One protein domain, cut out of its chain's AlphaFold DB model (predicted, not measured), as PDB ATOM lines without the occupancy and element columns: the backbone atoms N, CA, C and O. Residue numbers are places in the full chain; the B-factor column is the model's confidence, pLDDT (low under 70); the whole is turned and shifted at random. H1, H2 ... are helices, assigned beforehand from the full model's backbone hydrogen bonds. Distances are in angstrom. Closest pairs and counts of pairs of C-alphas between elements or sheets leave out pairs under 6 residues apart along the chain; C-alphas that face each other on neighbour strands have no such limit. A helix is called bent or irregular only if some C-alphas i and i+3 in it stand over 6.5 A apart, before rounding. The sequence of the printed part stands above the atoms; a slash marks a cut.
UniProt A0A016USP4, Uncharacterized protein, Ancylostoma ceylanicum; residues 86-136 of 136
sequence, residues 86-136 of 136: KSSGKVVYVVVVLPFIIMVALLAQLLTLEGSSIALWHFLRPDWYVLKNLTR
ATOM      1  N   LYS A  86     101.374  67.749 131.220       60.25
ATOM      2  CA  LYS A  86     101.806  67.554 129.826       60.25
ATOM      3  C   LYS A  86     101.001  68.372 128.805       60.25
ATOM      4  O   LYS A  86     101.578  68.779 127.802       60.25
ATOM      5  N   SER A  87      99.710  68.634 129.041       62.59
ATOM      6  CA  SER A  87      98.876  69.452 128.137       62.59
ATOM      7  C   SER A  87      98.806  70.914 128.592       62.59
ATOM      8  O   SER A  87      98.900  71.830 127.770       62.59
ATOM      9  N   SER A  88      98.762  71.152 129.911       67.44
ATOM     10  CA  SER A  88      98.667  72.498 130.496       67.44
ATOM     11  C   SER A  88      99.846  73.397 130.110       67.44
ATOM     12  O   SER A  88      99.656  74.589 129.879       67.44
ATOM     13  N   GLY A  89     101.043  72.826 129.919       69.75
ATOM     14  CA  GLY A  89     102.204  73.570 129.424       69.75
ATOM     15  C   GLY A  89     101.960  74.232 128.063       69.75
ATOM     16  O   GLY A  89     102.371  75.371 127.860       69.75
ATOM     17  N   LYS A  90     101.220  73.578 127.150       76.75
ATOM     18  CA  LYS A  90     100.952  74.116 125.806       76.75
ATOM     19  C   LYS A  90     100.068  75.364 125.846       76.75
ATOM     20  O   LYS A  90     100.346  76.332 125.143       76.75
ATOM     21  N   VAL A  91      99.032  75.347 126.687       81.62
ATOM     22  CA  VAL A  91      98.115  76.483 126.881       81.62
ATOM     23  C   VAL A  91      98.822  77.639 127.588       81.62
ATOM     24  O   VAL A  91      98.636  78.791 127.203       81.62
ATOM     25  N   VAL A  92      99.693  77.342 128.556       84.12
ATOM     26  CA  VAL A  92     100.483  78.362 129.263       84.12
ATOM     27  C   VAL A  92     101.364  79.160 128.301       84.12
ATOM     28  O   VAL A  92     101.411  80.380 128.433       84.12
ATOM     29  N   TYR A  93     101.984  78.539 127.287       86.44
ATOM     30  CA  TYR A  93     102.748  79.304 126.289       86.44
ATOM     31  C   TYR A  93     101.878  80.349 125.580       86.44
ATOM     32  O   TYR A  93     102.325  81.472 125.374       86.44
ATOM     33  N   VAL A  94     100.623  80.025 125.264       87.69
ATOM     34  CA  VAL A  94      99.698  80.980 124.634       87.69
ATOM     35  C   VAL A  94      99.290  82.078 125.620       87.69
ATOM     36  O   VAL A  94      99.346  83.252 125.266       87.69
ATOM     37  N   VAL A  95      98.943  81.721 126.861       89.19
ATOM     38  CA  VAL A  95      98.523  82.680 127.905       89.19
ATOM     39  C   VAL A  95      99.653  83.622 128.317       89.19
ATOM     40  O   VAL A  95      99.379  84.752 128.698       89.19
ATOM     41  N   VAL A  96     100.913  83.194 128.223       90.88
ATOM     42  CA  VAL A  96     102.075  84.047 128.496       90.88
ATOM     43  C   VAL A  96     102.410  84.914 127.288       90.88
ATOM     44  O   VAL A  96     102.654  86.101 127.452       90.88
ATOM     45  N   VAL A  97     102.391  84.372 126.069       95.06
ATOM     46  CA  VAL A  97     102.773  85.128 124.863       95.06
ATOM     47  C   VAL A  97     101.717  86.169 124.470       95.06
ATOM     48  O   VAL A  97     102.065  87.274 124.056       95.06
ATOM     49  N   LEU A  98     100.431  85.863 124.641       94.75
ATOM     50  CA  LEU A  98      99.321  86.762 124.319       94.75
ATOM     51  C   LEU A  98      99.409  88.144 125.006       94.75
ATOM     52  O   LEU A  98      99.326  89.146 124.294       94.75
ATOM     53  N   PRO A  99      99.624  88.267 126.332       94.06
ATOM     54  CA  PRO A  99      99.775  89.565 126.978       94.06
ATOM     55  C   PRO A  99     101.034  90.300 126.516       94.06
ATOM     56  O   PRO A  99     100.976  91.518 126.411       94.06
ATOM     57  N   PHE A 100     102.134  89.618 126.162       95.44
ATOM     58  CA  PHE A 100     103.300  90.294 125.571       95.44
ATOM     59  C   PHE A 100     102.962  90.926 124.217       95.44
ATOM     60  O   PHE A 100     103.314  92.082 123.983       95.44
ATOM     61  N   ILE A 101     102.233  90.216 123.352       96.62
ATOM     62  CA  ILE A 101     101.780  90.762 122.063       96.62
ATOM     63  C   ILE A 101     100.874  91.978 122.290       96.62
ATOM     64  O   ILE A 101     101.082  93.022 121.673       96.62
ATOM     65  N   ILE A 102      99.903  91.870 123.205       96.44
ATOM     66  CA  ILE A 102      98.994  92.975 123.543       96.44
ATOM     67  C   ILE A 102      99.766  94.162 124.123       96.44
ATOM     68  O   ILE A 102      99.494  95.292 123.733       96.44
ATOM     69  N   MET A 103     100.748  93.937 125.000       95.38
ATOM     70  CA  MET A 103     101.582  95.001 125.567       95.38
ATOM     71  C   MET A 103     102.346  95.759 124.484       95.38
ATOM     72  O   MET A 103     102.359  96.987 124.497       95.38
ATOM     73  N   VAL A 104     102.940  95.049 123.522       96.19
ATOM     74  CA  VAL A 104     103.661  95.682 122.409       96.19
ATOM     75  C   VAL A 104     102.701  96.447 121.494       96.19
ATOM     76  O   VAL A 104     102.984  97.588 121.134       96.19
ATOM     77  N   ALA A 105     101.549  95.865 121.150       95.50
ATOM     78  CA  ALA A 105     100.551  96.516 120.303       95.50
ATOM     79  C   ALA A 105      99.936  97.757 120.974       95.50
ATOM     80  O   ALA A 105      99.825  98.810 120.347       95.50
ATOM     81  N   LEU A 106      99.589  97.658 122.263       92.94
ATOM     82  CA  LEU A 106      99.128  98.791 123.059       92.94
ATOM     83  C   LEU A 106     100.210  99.862 123.131       92.94
ATOM     84  O   LEU A 106      99.902 101.017 122.875       92.94
ATOM     85  N   LEU A 107     101.468  99.507 123.397       92.31
ATOM     86  CA  LEU A 107     102.563 100.477 123.433       92.31
ATOM     87  C   LEU A 107     102.718 101.214 122.096       92.31
ATOM     88  O   LEU A 107     102.815 102.439 122.086       92.31
ATOM     89  N   ALA A 108     102.686 100.497 120.972       94.38
ATOM     90  CA  ALA A 108     102.758 101.111 119.649       94.38
ATOM     91  C   ALA A 108     101.595 102.093 119.416       94.38
ATOM     92  O   ALA A 108     101.808 103.229 118.985       94.38
ATOM     93  N   GLN A 109     100.369 101.694 119.765       92.50
ATOM     94  CA  GLN A 109      99.190 102.558 119.662       92.50
ATOM     95  C   GLN A 109      99.252 103.763 120.605       92.50
ATOM     96  O   GLN A 109      98.870 104.863 120.209       92.50
ATOM     97  N   LEU A 110      99.751 103.563 121.825       90.94
ATOM     98  CA  LEU A 110      99.951 104.610 122.817       90.94
ATOM     99  C   LEU A 110     100.934 105.651 122.292       90.94
ATOM    100  O   LEU A 110     100.657 106.829 122.453       90.94
ATOM    101  N   LEU A 111     102.035 105.251 121.647       91.38
ATOM    102  CA  LEU A 111     103.034 106.167 121.074       91.38
ATOM    103  C   LEU A 111     102.556 106.891 119.810       91.38
ATOM    104  O   LEU A 111     103.026 107.989 119.525       91.38
ATOM    105  N   THR A 112     101.624 106.292 119.067       91.94
ATOM    106  CA  THR A 112     101.090 106.860 117.816       91.94
ATOM    107  C   THR A 112     100.045 107.954 118.072       91.94
ATOM    108  O   THR A 112      99.799 108.785 117.201       91.94
ATOM    109  N   LEU A 113      99.432 107.984 119.259       92.19
ATOM    110  CA  LEU A 113      98.450 109.005 119.621       92.19
ATOM    111  C   LEU A 113      99.109 110.373 119.861       92.19
ATOM    112  O   LEU A 113     100.104 110.500 120.579       92.19
ATOM    113  N   GLU A 114      98.506 111.422 119.306       85.00
ATOM    114  CA  GLU A 114      98.930 112.803 119.524       85.00
ATOM    115  C   GLU A 114      98.853 113.132 121.025       85.00
ATOM    116  O   GLU A 114      97.829 112.929 121.677       85.00
ATOM    117  N   GLY A 115      99.960 113.603 121.606       82.75
ATOM    118  CA  GLY A 115     100.059 113.878 123.046       82.75
ATOM    119  C   GLY A 115     100.632 112.739 123.904       82.75
ATOM    120  O   GLY A 115     100.802 112.924 125.110       82.75
ATOM    121  N   SER A 116     101.010 111.602 123.309       89.06
ATOM    122  CA  SER A 116     101.650 110.477 124.016       89.06
ATOM    123  C   SER A 116     102.939 110.847 124.756       89.06
ATOM    124  O   SER A 116     103.186 110.403 125.879       89.06
ATOM    125  N   SER A 117     103.749 111.721 124.155       85.12
ATOM    126  CA  SER A 117     105.025 112.150 124.728       85.12
ATOM    127  C   SER A 117     104.854 112.812 126.096       85.12
ATOM    128  O   SER A 117     105.661 112.561 126.985       85.12
ATOM    129  N   ILE A 118     103.789 113.590 126.317       89.94
ATOM    130  CA  ILE A 118     103.510 114.223 127.616       89.94
ATOM    131  C   ILE A 118     103.196 113.172 128.687       89.94
ATOM    132  O   ILE A 118     103.687 113.279 129.811       89.94
ATOM    133  N   ALA A 119     102.422 112.138 128.343       86.38
ATOM    134  CA  ALA A 119     102.122 111.040 129.261       86.38
ATOM    135  C   ALA A 119     103.392 110.255 129.629       86.38
ATOM    136  O   ALA A 119     103.610 109.950 130.803       86.38
ATOM    137  N   LEU A 120     104.263 109.999 128.646       90.69
ATOM    138  CA  LEU A 120     105.550 109.341 128.866       90.69
ATOM    139  C   LEU A 120     106.465 110.180 129.770       90.69
ATOM    140  O   LEU A 120     107.020 109.664 130.739       90.69
ATOM    141  N   TRP A 121     106.578 111.483 129.506       90.31
ATOM    142  CA  TRP A 121     107.359 112.403 130.336       90.31
ATOM    143  C   TRP A 121     106.842 112.488 131.771       90.31
ATOM    144  O   TRP A 121     107.641 112.556 132.702       90.31
ATOM    145  N   HIS A 122     105.524 112.467 131.961       88.38
ATOM    146  CA  HIS A 122     104.932 112.463 133.294       88.38
ATOM    147  C   HIS A 122     105.226 111.157 134.047       88.38
ATOM    148  O   HIS A 122     105.562 111.206 135.225       88.38
ATOM    149  N   PHE A 123     105.171 110.008 133.366       88.81
ATOM    150  CA  PHE A 123     105.479 108.707 133.965       88.81
ATOM    151  C   PHE A 123     106.957 108.565 134.363       88.81
ATOM    152  O   PHE A 123     107.257 108.013 135.419       88.81
ATOM    153  N   LEU A 124     107.887 109.069 133.542       91.00
ATOM    154  CA  LEU A 124     109.328 108.924 133.787       91.00
ATOM    155  C   LEU A 124     109.914 109.964 134.748       91.00
ATOM    156  O   LEU A 124     111.085 109.840 135.097       91.00
ATOM    157  N   ARG A 125     109.167 110.996 135.160       91.31
ATOM    158  CA  ARG A 125     109.695 112.056 136.031       91.31
ATOM    159  C   ARG A 125     109.693 111.598 137.500       91.31
ATOM    160  O   ARG A 125     108.621 111.513 138.091       91.31
ATOM    161  N   PRO A 126     110.857 111.353 138.130       89.25
ATOM    162  CA  PRO A 126     110.905 110.972 139.538       89.25
ATOM    163  C   PRO A 126     110.631 112.172 140.460       89.25
ATOM    164  O   PRO A 126     111.260 113.226 140.327       89.25
ATOM    165  N   ASP A 127     109.746 111.992 141.445       87.12
ATOM    166  CA  ASP A 127     109.508 112.967 142.517       87.12
ATOM    167  C   ASP A 127     110.436 112.717 143.715       87.12
ATOM    168  O   ASP A 127     110.133 111.992 144.667       87.12
ATOM    169  N   TRP A 128     111.596 113.374 143.695       85.69
ATOM    170  CA  TRP A 128     112.634 113.250 144.727       85.69
ATOM    171  C   TRP A 128     112.200 113.707 146.127       85.69
ATOM    172  O   TRP A 128     112.808 113.318 147.124       85.69
ATOM    173  N   TYR A 129     111.156 114.533 146.226       86.81
ATOM    174  CA  TYR A 129     110.628 115.004 147.507       86.81
ATOM    175  C   TYR A 129     109.958 113.877 148.308       86.81
ATOM    176  O   TYR A 129     110.152 113.787 149.519       86.81
ATOM    177  N   VAL A 130     109.243 112.970 147.631       85.94
ATOM    178  CA  VAL A 130     108.586 111.812 148.264       85.94
ATOM    179  C   VAL A 130     109.626 110.867 148.869       85.94
ATOM    180  O   VAL A 130     109.471 110.413 150.000       85.94
ATOM    181  N   LEU A 131     110.736 110.650 148.159       82.81
ATOM    182  CA  LEU A 131     111.850 109.816 148.624       82.81
ATOM    183  C   LEU A 131     112.529 110.386 149.883       82.81
ATOM    184  O   LEU A 131     112.907 109.629 150.776       82.81
ATOM    185  N   LYS A 132     112.643 111.717 149.995       86.06
ATOM    186  CA  LYS A 132     113.220 112.383 151.179       86.06
ATOM    187  C   LYS A 132     112.325 112.320 152.419       86.06
ATOM    188  O   LYS A 132     112.839 112.370 153.529       86.06
ATOM    189  N   ASN A 133     111.007 112.215 152.252       84.94
ATOM    190  CA  ASN A 133     110.070 112.147 153.378       84.94
ATOM    191  C   ASN A 133     110.056 110.763 154.060       84.94
ATOM    192  O   ASN A 133     109.623 110.645 155.195       84.94
ATOM    193  N   LEU A 134     110.555 109.720 153.384       76.50
ATOM    194  CA  LEU A 134     110.676 108.359 153.930       76.50
ATOM    195  C   LEU A 134     111.962 108.137 154.748       76.50
ATOM    196  O   LEU A 134     112.115 107.093 155.373       76.50
ATOM    197  N   THR A 135     112.907 109.081 154.704       73.94
ATOM    198  CA  THR A 135     114.223 108.995 155.370       73.94
ATOM    199  C   THR A 135     114.338 109.872 156.624       73.94
ATOM    200  O   THR A 135     115.430 110.003 157.174       73.94
ATOM    201  N   ARG A 136     113.228 110.455 157.088       54.06
ATOM    202  CA  ARG A 136     113.107 111.199 158.349       54.06
ATOM    203  C   ARG A 136     112.115 110.484 159.257       54.06
ATOM    204  O   ARG A 136     112.394 110.452 160.473       54.06
TER     205      ARG A 136
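Overview. This is residues 86 to 136 of the 136 residues of an uncharacterized protein of Ancylostoma ceylanicum (UniProt A0A016USP4). The printed part is an open, flat V: the long helix H1 makes one arm, and the short helices H2 and H3, one after the other, make the second arm. The corner lies at residues 113 to 115, between H1 and H2, and the space between the arms is empty. The printed part has 51 residues with three named helices, in the order H1, H2, H3, and no named strand; the class is all helix. The whole is extended, with a radius of gyration of the C-alphas of 18.6 A, and it spans 53 by 37 by 6 A.

Along the chain. H1 runs from Lys 86, C-alpha at (101.806, 67.554, 129.826), to Thr 112, C-alpha at (101.090, 106.860, 117.816), 41.1 A from first to last C-alpha. It is neither bent nor irregular, but only just: C-alphas 96 and 99 are 6.2 A apart. H2 holds residues 116 to 124 and measures 12.5 A. H3 holds residues 128 to 133, measures 9.1 A and ends with C-alpha 133 at (110.070, 112.147, 153.378).

Arrangement. H1 and H2 are close but not clearly touching; their closest C-alphas, those of Leu 110 and Ser 116, are 6.2 A apart. Their lines stand at a steep tilt of 66 degrees, and they run opposite ways. H3 is apart from H1 and from H2. In H2 and H3 every O i to N i+4 pair is within hydrogen-bond range; in H1 18 of 23 are.

Size, cuts and confidence. The two C-alphas farthest apart, those of Ser 87 and Arg 136, are 53.5 A apart. The links from H1 to H2 and from H2 to H3 are both tight, with 3 residues each. Residues 86 to 109 of H1 stand free, as do residues 112 to 118 and 121 to 136. The printed part has no cut and ends at Arg 136, the chain's last residue. The mean pLDDT of the printed part is 86.4; residues 86 to 89 and residue 136 are under 70.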